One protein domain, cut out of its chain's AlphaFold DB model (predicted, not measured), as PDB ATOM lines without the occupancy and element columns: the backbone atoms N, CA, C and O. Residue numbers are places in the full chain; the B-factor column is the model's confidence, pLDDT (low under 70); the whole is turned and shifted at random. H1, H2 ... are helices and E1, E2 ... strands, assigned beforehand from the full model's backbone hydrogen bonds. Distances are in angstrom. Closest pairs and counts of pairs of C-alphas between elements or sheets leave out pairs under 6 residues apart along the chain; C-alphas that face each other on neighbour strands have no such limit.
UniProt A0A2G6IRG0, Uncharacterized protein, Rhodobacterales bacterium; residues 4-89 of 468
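Overview. This is residues 4 to 89 of the 468 residues of an uncharacterized protein of Rhodobacterales bacterium (UniProt A0A2G6IRG0). Two helices, H1 and H3, lie side by side and run opposite ways, and the two-stranded hairpin of E1 and E2 makes an open V with them, starting near the end of the pair where H1 begins and H3 ends. At the other end the long link of residues 20 to 31 reaches out as an arm, from which H2 folds back toward H3; residues 28 to 33 stand free. The printed part has 86 residues with three named helices and two named strands, in the order H1, H2, H3, E1, E2; the sheet, E1 - E2, is antiparallel. The class is mixed, helices and strands. The whole is loose, with a radius of gyration of the C-alphas of 17.2 A, and flat, spanning 53 by 32 by 13 A.

Arrangement. H1, residues 7 to 19, touches H3, residues 44 to 62, with 26 pairs of C-alphas within 8 A. The closest C-alphas of the two, those of Ser 14 and Gln 54, are 4.7 A apart. Their lines stand at a shallow tilt of 21 degrees, and they run opposite ways. H2, residues 32 to 41, is apart from both of these helices. E1, residues 71 to 78, and E2, residues 81 to 88, are antiparallel neighbours and form a hairpin, with 154 degrees between their directions. Across the pair, N 74 and O 85 are within hydrogen-bond range at 2.9 A, and so are N 83 and O 76 at 2.8 A. H1 is apart from E1 and E2, H2 is apart from both strands too, and H3 is apart from E2. In H1, H2 and H3 every O i to N i+4 pair is within hydrogen-bond range.

Along the chain. H1 runs from Arg 7, with its C-alpha at (9.429, -18.185, -8.414), to Ala 19, over 18.5 A. H2 runs from Ile 32, with its C-alpha at (-25.887, 1.490, 10.258), to Arg 41, over 14.4 A. H3, the longest helix, runs 27.1 A from Arg 44 to Ser 62. E1 runs 21.0 A from Leu 71 to Cys 78. E2 runs 22.7 A from Gly 81 to Leu 88, whose C-alpha is at (2.416, -26.012, -17.370).

Size, cuts and confidence. The two C-alphas farthest apart, those of Ser 31 and Asn 69, are 53.4 A apart, while those of Gly 4 and Tyr 89, the first and last printed, are 10.7 A apart. The printed part has no cut. The link from H1 to H2, 12 residues, is long; the one from H3 to E1 is short, and those from H2 to H3 and from E1 to E2 are tight. The mean pLDDT of the printed part is 83.9, and residue 4 and residues 64 to 65 are under 70.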
ATOM      1  N   GLY A   4       8.137 -16.731 -19.692       67.56
ATOM      2  CA  GLY A   4       8.565 -17.668 -18.654       67.56
ATOM      3  C   GLY A   4       8.267 -17.067 -17.281       67.56
ATOM      4  O   GLY A   4       8.385 -15.849 -17.084       67.56
ATOM      5  N   VAL A   5       7.780 -17.901 -16.371       75.81
ATOM      6  CA  VAL A   5       7.456 -17.497 -15.006       75.81
ATOM      7  C   VAL A   5       8.352 -18.278 -14.066       75.81
ATOM      8  O   VAL A   5       8.316 -19.506 -14.058       75.81
ATOM      9  N   ASP A   6       9.143 -17.548 -13.293       77.81
ATOM     10  CA  ASP A   6       9.948 -18.069 -12.200       77.81
ATOM     11  C   ASP A   6       9.259 -17.827 -10.849       77.81
ATOM     12  O   ASP A   6       8.178 -17.226 -10.754       77.81
ATOM     13  N   ARG A   7       9.897 -18.325  -9.790       82.38
ATOM     14  CA  ARG A   7       9.429 -18.185  -8.414       82.38
ATOM     15  C   ARG A   7       9.217 -16.722  -8.020       82.38
ATOM     16  O   ARG A   7       8.145 -16.387  -7.522       82.38
ATOM     17  N   ASP A   8      10.183 -15.850  -8.299       83.94
ATOM     18  CA  ASP A   8      10.128 -14.433  -7.919       83.94
ATOM     19  C   ASP A   8       8.908 -13.731  -8.527       83.94
ATOM     20  O   ASP A   8       8.200 -12.968  -7.859       83.94
ATOM     21  N   LYS A   9       8.603 -14.033  -9.792       83.75
ATOM     22  CA  LYS A   9       7.424 -13.494 -10.469       83.75
ATOM     23  C   LYS A   9       6.116 -14.037  -9.890       83.75
ATOM     24  O   LYS A   9       5.157 -13.271  -9.789       83.75
ATOM     25  N   LEU A  10       6.054 -15.309  -9.489       86.69
ATOM     26  CA  LEU A  10       4.880 -15.874  -8.802       86.69
ATOM     27  C   LEU A  10       4.662 -15.226  -7.431       86.69
ATOM     28  O   LEU A  10       3.537 -14.843  -7.112       86.69
ATOM     29  N   GLU A  11       5.728 -15.028  -6.655       88.38
ATOM     30  CA  GLU A  11       5.660 -14.339  -5.362       88.38
ATOM     31  C   GLU A  11       5.205 -12.880  -5.523       88.38
ATOM     32  O   GLU A  11       4.407 -12.377  -4.726       88.38
ATOM     33  N   LEU A  12       5.654 -12.196  -6.582       88.69
ATOM     34  CA  LEU A  12       5.198 -10.846  -6.915       88.69
ATOM     35  C   LEU A  12       3.704 -10.817  -7.274       88.69
ATOM     36  O   LEU A  12       2.982  -9.939  -6.801       88.69
ATOM     37  N   LEU A  13       3.227 -11.777  -8.074       88.56
ATOM     38  CA  LEU A  13       1.808 -11.901  -8.427       88.56
ATOM     39  C   LEU A  13       0.942 -12.197  -7.195       88.56
ATOM     40  O   LEU A  13      -0.113 -11.583  -7.029       88.56
ATOM     41  N   SER A  14       1.411 -13.067  -6.298       89.94
ATOM     42  CA  SER A  14       0.758 -13.337  -5.015       89.94
ATOM     43  C   SER A  14       0.624 -12.065  -4.166       89.94
ATOM     44  O   SER A  14      -0.480 -11.698  -3.748       89.94
ATOM     45  N   LYS A  15       1.721 -11.312  -3.995       91.88
ATOM     46  CA  LYS A  15       1.717 -10.016  -3.289       91.88
ATOM     47  C   LYS A  15       0.785  -9.000  -3.959       91.88
ATOM     48  O   LYS A  15       0.068  -8.279  -3.264       91.88
ATOM     49  N   GLY A  16       0.748  -8.973  -5.292       89.62
ATOM     50  CA  GLY A  16      -0.156  -8.130  -6.077       89.62
ATOM     51  C   GLY A  16      -1.635  -8.422  -5.808       89.62
ATOM     52  O   GLY A  16      -2.420  -7.494  -5.603       89.62
ATOM     53  N   GLU A  17      -2.016  -9.700  -5.715       90.94
ATOM     54  CA  GLU A  17      -3.380 -10.098  -5.348       90.94
ATOM     55  C   GLU A  17      -3.756  -9.606  -3.949       90.94
ATOM     56  O   GLU A  17      -4.858  -9.092  -3.769       90.94
ATOM     57  N   ILE A  18      -2.846  -9.696  -2.971       88.06
ATOM     58  CA  ILE A  18      -3.077  -9.166  -1.616       88.06
ATOM     59  C   ILE A  18      -3.320  -7.654  -1.667       88.06
ATOM     60  O   ILE A  18      -4.299  -7.180  -1.091       88.06
ATOM     61  N   ALA A  19      -2.466  -6.914  -2.378       87.94
ATOM     62  CA  ALA A  19      -2.540  -5.458  -2.473       87.94
ATOM     63  C   ALA A  19      -3.793  -4.955  -3.215       87.94
ATOM     64  O   ALA A  19      -4.308  -3.887  -2.895       87.94
ATOM     65  N   SER A  20      -4.311  -5.719  -4.182       84.62
ATOM     66  CA  SER A  20      -5.495  -5.340  -4.971       84.62
ATOM     67  C   SER A  20      -6.836  -5.502  -4.243       84.62
ATOM     68  O   SER A  20      -7.874  -5.066  -4.750       84.62
ATOM     69  N   ARG A  21      -6.856  -6.148  -3.070       85.50
ATOM     70  CA  ARG A  21      -8.098  -6.425  -2.340       85.50
ATOM     71  C   ARG A  21      -8.666  -5.142  -1.765       85.50
ATOM     72  O   ARG A  21      -8.021  -4.448  -0.985       85.50
ATOM     73  N   GLN A  22      -9.929  -4.881  -2.078       79.31
ATOM     74  CA  GLN A  22     -10.691  -3.897  -1.329       79.31
ATOM     75  C   GLN A  22     -10.932  -4.457   0.076       79.31
ATOM     76  O   GLN A  22     -11.510  -5.538   0.237       79.31
ATOM     77  N   ASN A  23     -10.465  -3.736   1.090       75.44
ATOM     78  CA  ASN A  23     -10.764  -4.047   2.480       75.44
ATOM     79  C   ASN A  23     -12.089  -3.394   2.867       75.44
ATOM     80  O   ASN A  23     -12.369  -2.248   2.512       75.44
ATOM     81  N   LEU A  24     -12.911  -4.148   3.587       81.19
ATOM     82  CA  LEU A  24     -14.151  -3.649   4.162       81.19
ATOM     83  C   LEU A  24     -13.793  -2.944   5.472       81.19
ATOM     84  O   LEU A  24     -13.652  -3.583   6.511       81.19
ATOM     85  N   ASP A  25     -13.559  -1.638   5.386       81.44
ATOM     86  CA  ASP A  25     -13.181  -0.813   6.533       81.44
ATOM     87  C   ASP A  25     -14.439  -0.351   7.282       81.44
ATOM     88  O   ASP A  25     -15.028   0.682   6.957       81.44
ATOM     89  N   ILE A  26     -14.902  -1.188   8.218       84.38
ATOM     90  CA  ILE A  26     -16.013  -0.883   9.129       84.38
ATOM     91  C   ILE A  26     -15.436  -0.595  10.511       84.38
ATOM     92  O   ILE A  26     -14.765  -1.435  11.108       84.38
ATOM     93  N   MET A  27     -15.769   0.571  11.048       86.44
ATOM     94  CA  MET A  27     -15.385   1.009  12.382       86.44
ATOM     95  C   MET A  27     -16.591   0.950  13.329       86.44
ATOM     96  O   MET A  27     -17.713   1.217  12.900       86.44
ATOM     97  N   PRO A  28     -16.397   0.717  14.641       85.44
ATOM     98  CA  PRO A  28     -17.498   0.695  15.616       85.44
ATOM     99  C   PRO A  28     -18.344   1.980  15.667       85.44
ATOM    100  O   PRO A  28     -19.466   1.968  16.158       85.44
ATOM    101  N   ARG A  29     -17.792   3.095  15.173       91.06
ATOM    102  CA  ARG A  29     -18.434   4.416  15.097       91.06
ATOM    103  C   ARG A  29     -19.218   4.670  13.803       91.06
ATOM    104  O   ARG A  29     -19.807   5.739  13.669       91.06
ATOM    105  N   ASP A  30     -19.172   3.759  12.832       89.50
ATOM    106  CA  ASP A  30     -19.888   3.931  11.569       89.50
ATOM    107  C   ASP A  30     -21.402   3.785  11.770       89.50
ATOM    108  O   ASP A  30     -21.875   2.931  12.519       89.50
ATOM    109  N   SER A  31     -22.187   4.614  11.078       90.56
ATOM    110  CA  SER A  31     -23.647   4.510  11.116       90.56
ATOM    111  C   SER A  31     -24.135   3.242  10.409       90.56
ATOM    112  O   SER A  31     -23.539   2.793   9.429       90.56
ATOM    113  N   ILE A  32     -25.275   2.696  10.850       88.88
ATOM    114  CA  ILE A  32     -25.887   1.490  10.258       88.88
ATOM    115  C   ILE A  32     -26.071   1.651   8.738       88.88
ATOM    116  O   ILE A  32     -25.664   0.781   7.972       88.88
ATOM    117  N   ALA A  33     -26.567   2.808   8.286       87.75
ATOM    118  CA  ALA A  33     -26.758   3.099   6.863       87.75
ATOM    119  C   ALA A  33     -25.443   3.080   6.051       87.75
ATOM    120  O   ALA A  33     -25.424   2.639   4.900       87.75
ATOM    121  N   ARG A  34     -24.326   3.531   6.642       86.44
ATOM    122  CA  ARG A  34     -22.999   3.467   6.011       86.44
ATOM    123  C   ARG A  34     -22.520   2.022   5.899       86.44
ATOM    124  O   ARG A  34     -22.021   1.639   4.844       86.44
ATOM    125  N   VAL A  35     -22.695   1.224   6.951       86.00
ATOM    126  CA  VAL A  35     -22.321  -0.199   6.957       86.00
ATOM    127  C   VAL A  35     -23.112  -0.977   5.905       86.00
ATOM    128  O   VAL A  35     -22.516  -1.695   5.103       86.00
ATOM    129  N   GLU A  36     -24.430  -0.783   5.834       86.88
ATOM    130  CA  GLU A  36     -25.285  -1.412   4.820       86.88
ATOM    131  C   GLU A  36     -24.877  -1.022   3.394       86.88
ATOM    132  O   GLU A  36     -24.784  -1.883   2.515       86.88
ATOM    133  N   PHE A  37     -24.568   0.257   3.163       85.81
ATOM    134  CA  PHE A  37     -24.074   0.734   1.871       85.81
ATOM    135  C   PHE A  37     -22.739   0.077   1.478       85.81
ATOM    136  O   PHE A  37     -22.587  -0.378   0.341       85.81
ATOM    137  N   MET A  38     -21.789  -0.015   2.415       83.94
ATOM    138  CA  MET A  38     -20.483  -0.648   2.194       83.94
ATOM    139  C   MET A  38     -20.625  -2.145   1.903       83.94
ATOM    140  O   MET A  38     -20.035  -2.632   0.940       83.94
ATOM    141  N   LEU A  39     -21.456  -2.865   2.664       84.69
ATOM    142  CA  LEU A  39     -21.727  -4.292   2.444       84.69
ATOM    143  C   LEU A  39     -22.408  -4.553   1.097       84.69
ATOM    144  O   LEU A  39     -22.062  -5.521   0.422       84.69
ATOM    145  N   LYS A  40     -23.337  -3.684   0.679       84.62
ATOM    146  CA  LYS A  40     -24.041  -3.808  -0.607       84.62
ATOM    147  C   LYS A  40     -23.119  -3.589  -1.808       84.62
ATOM    148  O   LYS A  40     -23.333  -4.193  -2.854       84.62
ATOM    149  N   ARG A  41     -22.113  -2.720  -1.674       82.19
ATOM    150  CA  ARG A  41     -21.148  -2.403  -2.740       82.19
ATOM    151  C   ARG A  41     -19.925  -3.326  -2.740       82.19
ATOM    152  O   ARG A  41     -19.176  -3.330  -3.712       82.19
ATOM    153  N   TYR A  42     -19.721  -4.096  -1.673       85.19
ATOM    154  CA  TYR A  42     -18.575  -4.981  -1.541       85.19
ATOM    155  C   TYR A  42     -18.686  -6.215  -2.436       85.19
ATOM    156  O   TYR A  42     -19.555  -7.071  -2.255       85.19
ATOM    157  N   ASP A  43     -17.747  -6.351  -3.366       85.38
ATOM    158  CA  ASP A  43     -17.689  -7.511  -4.244       85.38
ATOM    159  C   ASP A  43     -17.030  -8.709  -3.539       85.38
ATOM    160  O   ASP A  43     -15.816  -8.942  -3.589       85.38
ATOM    161  N   ARG A  44     -17.869  -9.509  -2.872       84.06
ATOM    162  CA  ARG A  44     -17.443 -10.755  -2.221       84.06
ATOM    163  C   ARG A  44     -16.844 -11.748  -3.221       84.06
ATOM    164  O   ARG A  44     -15.920 -12.475  -2.856       84.06
ATOM    165  N   PHE A  45     -17.342 -11.793  -4.456       83.44
ATOM    166  CA  PHE A  45     -16.851 -12.724  -5.472       83.44
ATOM    167  C   PHE A  45     -15.440 -12.351  -5.920       83.44
ATOM    168  O   PHE A  45     -14.584 -13.236  -5.993       83.44
ATOM    169  N   ALA A  46     -15.167 -11.060  -6.123       84.31
ATOM    170  CA  ALA A  46     -13.825 -10.568  -6.421       84.31
ATOM    171  C   ALA A  46     -12.827 -10.896  -5.298       84.31
ATOM    172  O   ALA A  46     -11.730 -11.382  -5.588       84.31
ATOM    173  N   LEU A  47     -13.215 -10.730  -4.023       85.94
ATOM    174  CA  LEU A  47     -12.372 -11.116  -2.883       85.94
ATOM    175  C   LEU A  47     -12.043 -12.618  -2.902       85.94
ATOM    176  O   LEU A  47     -10.877 -12.999  -2.776       85.94
ATOM    177  N   PHE A  48     -13.051 -13.484  -3.046       86.81
ATOM    178  CA  PHE A  48     -12.831 -14.934  -3.069       86.81
ATOM    179  C   PHE A  48     -11.989 -15.369  -4.271       86.81
ATOM    180  O   PHE A  48     -11.107 -16.216  -4.120       86.81
ATOM    181  N   ALA A  49     -12.220 -14.779  -5.445       86.81
ATOM    182  CA  ALA A  49     -11.420 -15.037  -6.634       86.81
ATOM    183  C   ALA A  49      -9.954 -14.617  -6.427       86.81
ATOM    184  O   ALA A  49      -9.056 -15.392  -6.750       86.81
ATOM    185  N   SER A  50      -9.713 -13.452  -5.815       88.81
ATOM    186  CA  SER A  50      -8.363 -12.989  -5.470       88.81
ATOM    187  C   SER A  50      -7.663 -13.904  -4.464       88.81
ATOM    188  O   SER A  50      -6.492 -14.238  -4.634       88.81
ATOM    189  N   ARG A  51      -8.371 -14.382  -3.430       90.12
ATOM    190  CA  ARG A  51      -7.817 -15.359  -2.472       90.12
ATOM    191  C   ARG A  51      -7.439 -16.676  -3.140       90.12
ATOM    192  O   ARG A  51      -6.372 -17.209  -2.855       90.12
ATOM    193  N   LYS A  52      -8.278 -17.177  -4.052       89.25
ATOM    194  CA  LYS A  52      -7.977 -18.392  -4.823       89.25
ATOM    195  C   LYS A  52      -6.755 -18.214  -5.727       89.25
ATOM    196  O   LYS A  52      -5.923 -19.111  -5.771       89.25
ATOM    197  N   ARG A  53      -6.631 -17.076  -6.421       89.19
ATOM    198  CA  ARG A  53      -5.458 -16.787  -7.265       89.19
ATOM    199  C   ARG A  53      -4.181 -16.659  -6.442       89.19
ATOM    200  O   ARG A  53      -3.193 -17.280  -6.803       89.19
ATOM    201  N   GLN A  54      -4.225 -15.955  -5.308       91.12
ATOM    202  CA  GLN A  54      -3.089 -15.886  -4.386       91.12
ATOM    203  C   GLN A  54      -2.650 -17.286  -3.936       91.12
ATOM    204  O   GLN A  54      -1.488 -17.628  -4.096       91.12
ATOM    205  N   ALA A  55      -3.581 -18.119  -3.454       89.94
ATOM    206  CA  ALA A  55      -3.258 -19.474  -3.009       89.94
ATOM    207  C   ALA A  55      -2.647 -20.337  -4.129       89.94
ATOM    208  O   ALA A  55      -1.764 -21.148  -3.866       89.94
ATOM    209  N   LEU A  56      -3.091 -20.153  -5.377       88.50
ATOM    210  CA  LEU A  56      -2.493 -20.812  -6.538       88.50
ATOM    211  C   LEU A  56      -1.060 -20.322  -6.792       88.50
ATOM    212  O   LEU A  56      -0.181 -21.144  -7.026       88.50
ATOM    213  N   PHE A  57      -0.814 -19.011  -6.747       89.19
ATOM    214  CA  PHE A  57       0.531 -18.462  -6.930       89.19
ATOM    215  C   PHE A  57       1.483 -18.877  -5.807       89.19
ATOM    216  O   PHE A  57       2.611 -19.245  -6.108       89.19
ATOM    217  N   ASP A  58       1.023 -18.889  -4.553       88.44
ATOM    218  CA  ASP A  58       1.802 -19.356  -3.399       88.44
ATOM    219  C   ASP A  58       2.146 -20.849  -3.526       88.44
ATOM    220  O   ASP A  58       3.295 -21.238  -3.323       88.44
ATOM    221  N   MET A  59       1.173 -21.679  -3.930       87.06
ATOM    222  CA  MET A  59       1.397 -23.103  -4.201       87.06
ATOM    223  C   MET A  59       2.460 -23.289  -5.285       87.06
ATOM    224  O   MET A  59       3.421 -24.020  -5.076       87.06
ATOM    225  N   LEU A  60       2.313 -22.610  -6.425       85.50
ATOM    226  CA  LEU A  60       3.281 -22.714  -7.510       85.50
ATOM    227  C   LEU A  60       4.655 -22.197  -7.056       85.50
ATOM    228  O   LEU A  60       5.639 -22.885  -7.248       85.50
ATOM    229  N   ALA A  61       4.747 -21.053  -6.378       83.94
ATOM    230  CA  ALA A  61       6.025 -20.511  -5.905       83.94
ATOM    231  C   ALA A  61       6.762 -21.437  -4.915       83.94
ATOM    232  O   ALA A  61       7.987 -21.373  -4.818       83.94
ATOM    233  N   SER A  62       6.030 -22.287  -4.186       81.31
ATOM    234  CA  SER A  62       6.605 -23.228  -3.216       81.31
ATOM    235  C   SER A  62       7.277 -24.457  -3.840       81.31
ATOM    236  O   SER A  62       8.044 -25.140  -3.166       81.31
ATOM    237  N   GLU A  63       7.033 -24.730  -5.122       76.50
ATOM    238  CA  GLU A  63       7.599 -25.877  -5.834       76.50
ATOM    239  C   GLU A  63       9.012 -25.555  -6.352       76.50
ATOM    240  O   GLU A  63       9.183 -24.925  -7.400       76.50
ATOM    241  N   GLU A  64      10.048 -26.031  -5.650       59.16
ATOM    242  CA  GLU A  64      11.465 -25.829  -6.021       59.16
ATOM    243  C   GLU A  64      11.816 -26.359  -7.425       59.16
ATOM    244  O   GLU A  64      12.770 -25.897  -8.047       59.16
ATOM    245  N   ALA A  65      11.029 -27.298  -7.960       59.47
ATOM    246  CA  ALA A  65      11.262 -27.924  -9.260       59.47
ATOM    247  C   ALA A  65      10.796 -27.086 -10.470       59.47
ATOM    248  O   ALA A  65      10.923 -27.537 -11.615       59.47
ATOM    249  N   LEU A  66      10.223 -25.895 -10.265       71.19
ATOM    250  CA  LEU A  66       9.743 -25.040 -11.354       71.19
ATOM    251  C   LEU A  66      10.888 -24.248 -11.991       71.19
ATOM    252  O   LEU A  66      11.070 -23.056 -11.754       71.19
ATOM    253  N   GLY A  67      11.645 -24.928 -12.851       72.75
ATOM    254  CA  GLY A  67      12.607 -24.277 -13.740       72.75
ATOM    255  C   GLY A  67      11.940 -23.254 -14.679       72.75
ATOM    256  O   GLY A  67      10.729 -23.318 -14.922       72.75
ATOM    257  N   PRO A  68      12.719 -22.348 -15.298       78.31
ATOM    258  CA  PRO A  68      12.203 -21.190 -16.047       78.31
ATOM    259  C   PRO A  68      11.413 -21.545 -17.321       78.31
ATOM    260  O   PRO A  68      10.836 -20.675 -17.977       78.31
ATOM    261  N   ASN A  69      11.393 -22.826 -17.695       84.38
ATOM    262  CA  ASN A  69      10.678 -23.347 -18.856       84.38
ATOM    263  C   ASN A  69       9.370 -24.063 -18.506       84.38
ATOM    264  O   ASN A  69       8.575 -24.314 -19.412       84.38
ATOM    265  N   ARG A  70       9.133 -24.377 -17.225       86.38
ATOM    266  CA  ARG A  70       7.985 -25.179 -16.786       86.38
ATOM    267  C   ARG A  70       6.673 -24.415 -16.798       86.38
ATOM    268  O   ARG A  70       5.640 -25.029 -17.044       86.38
ATOM    269  N   LEU A  71       6.701 -23.106 -16.554       87.31
ATOM    270  CA  LEU A  71       5.500 -22.278 -16.508       87.31
ATOM    271  C   LEU A  71       5.589 -21.087 -17.448       87.31
ATOM    272  O   LEU A  71       6.619 -20.416 -17.538       87.31
ATOM    273  N   THR A  72       4.466 -20.777 -18.090       85.44
ATOM    274  CA  THR A  72       4.266 -19.483 -18.738       85.44
ATOM    275  C   THR A  72       2.955 -18.842 -18.314       85.44
ATOM    276  O   THR A  72       1.994 -19.521 -17.941       85.44
ATOM    277  N   LEU A  73       2.930 -17.510 -18.370       82.25
ATOM    278  CA  LEU A  73       1.741 -16.691 -18.159       82.25
ATOM    279  C   LEU A  73       1.379 -15.989 -19.465       82.25
ATOM    280  O   LEU A  73       2.229 -15.335 -20.076       82.25
ATOM    281  N   GLU A  74       0.120 -16.110 -19.872       82.19
ATOM    282  CA  GLU A  74      -0.403 -15.526 -21.105       82.19
ATOM    283  C   GLU A  74      -1.746 -14.850 -20.875       82.19
ATOM    284  O   GLU A  74      -2.634 -15.426 -20.254       82.19
ATOM    285  N   ASP A  75      -1.932 -13.671 -21.462       82.50
ATOM    286  CA  ASP A  75      -3.257 -13.075 -21.600       82.50
ATOM    287  C   ASP A  75      -3.890 -13.550 -22.909       82.50
ATOM    288  O   ASP A  75      -3.339 -13.366 -24.000       82.50
ATOM    289  N   GLN A  76      -5.050 -14.185 -22.792       80.50
ATOM    290  CA  GLN A  76      -5.836 -14.697 -23.899       80.50
ATOM    291  C   GLN A  76      -7.133 -13.887 -24.031       80.50
ATOM    292  O   GLN A  76      -7.913 -13.830 -23.077       80.50
ATOM    293  N   PRO A  77      -7.418 -13.304 -25.205       82.00
ATOM    294  CA  PRO A  77      -8.713 -12.695 -25.470       82.00
ATOM    295  C   PRO A  77      -9.828 -13.742 -25.359       82.00
ATOM    296  O   PRO A  77      -9.724 -14.836 -25.917       82.00
ATOM    297  N   CYS A  78     -10.908 -13.405 -24.666       82.12
ATOM    298  CA  CYS A  78     -12.134 -14.189 -24.598       82.12
ATOM    299  C   CYS A  78     -13.351 -13.298 -24.878       82.12
ATOM    300  O   CYS A  78     -13.259 -12.072 -24.897       82.12
ATOM    301  N   SER A  79     -14.519 -13.912 -25.085       77.94
ATOM    302  CA  SER A  79     -15.772 -13.193 -25.366       77.94
ATOM    303  C   SER A  79     -16.160 -12.166 -24.291       77.94
ATOM    304  O   SER A  79     -16.905 -11.237 -24.583       77.94
ATOM    305  N   SER A  80     -15.645 -12.311 -23.067       78.06
ATOM    306  CA  SER A  80     -15.899 -11.429 -21.924       78.06
ATOM    307  C   SER A  80     -14.726 -10.509 -21.549       78.06
ATOM    308  O   SER A  80     -14.785  -9.874 -20.497       78.06
ATOM    309  N   GLY A  81     -13.664 -10.423 -22.363       80.62
ATOM    310  CA  GLY A  81     -12.507  -9.551 -22.115       80.62
ATOM    311  C   GLY A  81     -11.162 -10.262 -22.276       80.62
ATOM    312  O   GLY A  81     -10.950 -10.998 -23.233       80.62
ATOM    313  N   MET A  82     -10.230 -10.025 -21.351       79.31
ATOM    314  CA  MET A  82      -8.937 -10.717 -21.305       79.31
ATOM    315  C   MET A  82      -8.941 -11.749 -20.179       79.31
ATOM    316  O   MET A  82      -9.310 -11.444 -19.045       79.31
ATOM    317  N   ARG A  83      -8.504 -12.970 -20.483       82.56
ATOM    318  CA  ARG A  83      -8.311 -14.048 -19.517       82.56
ATOM    319  C   ARG A  83      -6.827 -14.334 -19.369       82.56
ATOM    320  O   ARG A  83      -6.184 -14.741 -20.327       82.56
ATOM    321  N   GLN A  84      -6.317 -14.222 -18.152       80.19
ATOM    322  CA  GLN A  84      -4.975 -14.692 -17.844       80.19
ATOM    323  C   GLN A  84      -4.965 -16.226 -17.718       80.19
ATOM    324  O   GLN A  84      -5.841 -16.824 -17.084       80.19
ATOM    325  N   MET A  85      -3.984 -16.867 -18.342       83.62
ATOM    326  CA  MET A  85      -3.801 -18.312 -18.407       83.62
ATOM    327  C   MET A  85      -2.386 -18.667 -17.960       83.62
ATOM    328  O   MET A  85      -1.412 -18.103 -18.454       83.62
ATOM    329  N   ILE A  86      -2.290 -19.632 -17.047       83.25
ATOM    330  CA  ILE A  86      -1.031 -20.268 -16.656       83.25
ATOM    331  C   ILE A  86      -0.931 -21.584 -17.425       83.25
ATOM    332  O   ILE A  86      -1.864 -22.391 -17.376       83.25
ATOM    333  N   ARG A  87       0.177 -21.805 -18.132       86.69
ATOM    334  CA  ARG A  87       0.464 -23.069 -18.824       86.69
ATOM    335  C   ARG A  87       1.593 -23.800 -18.116       86.69
ATOM    336  O   ARG A  87       2.606 -23.186 -17.806       86.69
ATOM    337  N   LEU A  88       1.404 -25.100 -17.898       86.88
ATOM    338  CA  LEU A  88       2.416 -26.012 -17.370       86.88
ATOM    339  C   LEU A  88       2.935 -26.904 -18.498       86.88
ATOM    340  O   LEU A  88       2.160 -27.633 -19.117       86.88
ATOM    341  N   TYR A  89       4.244 -26.866 -18.724       88.88
ATOM    342  CA  TYR A  89       4.934 -27.683 -19.716       88.88
ATOM    343  C   TYR A  89       5.590 -28.875 -19.029       88.88
ATOM    344  O   TYR A  89       6.335 -28.723 -18.058       88.88
TER     345      TYR A  89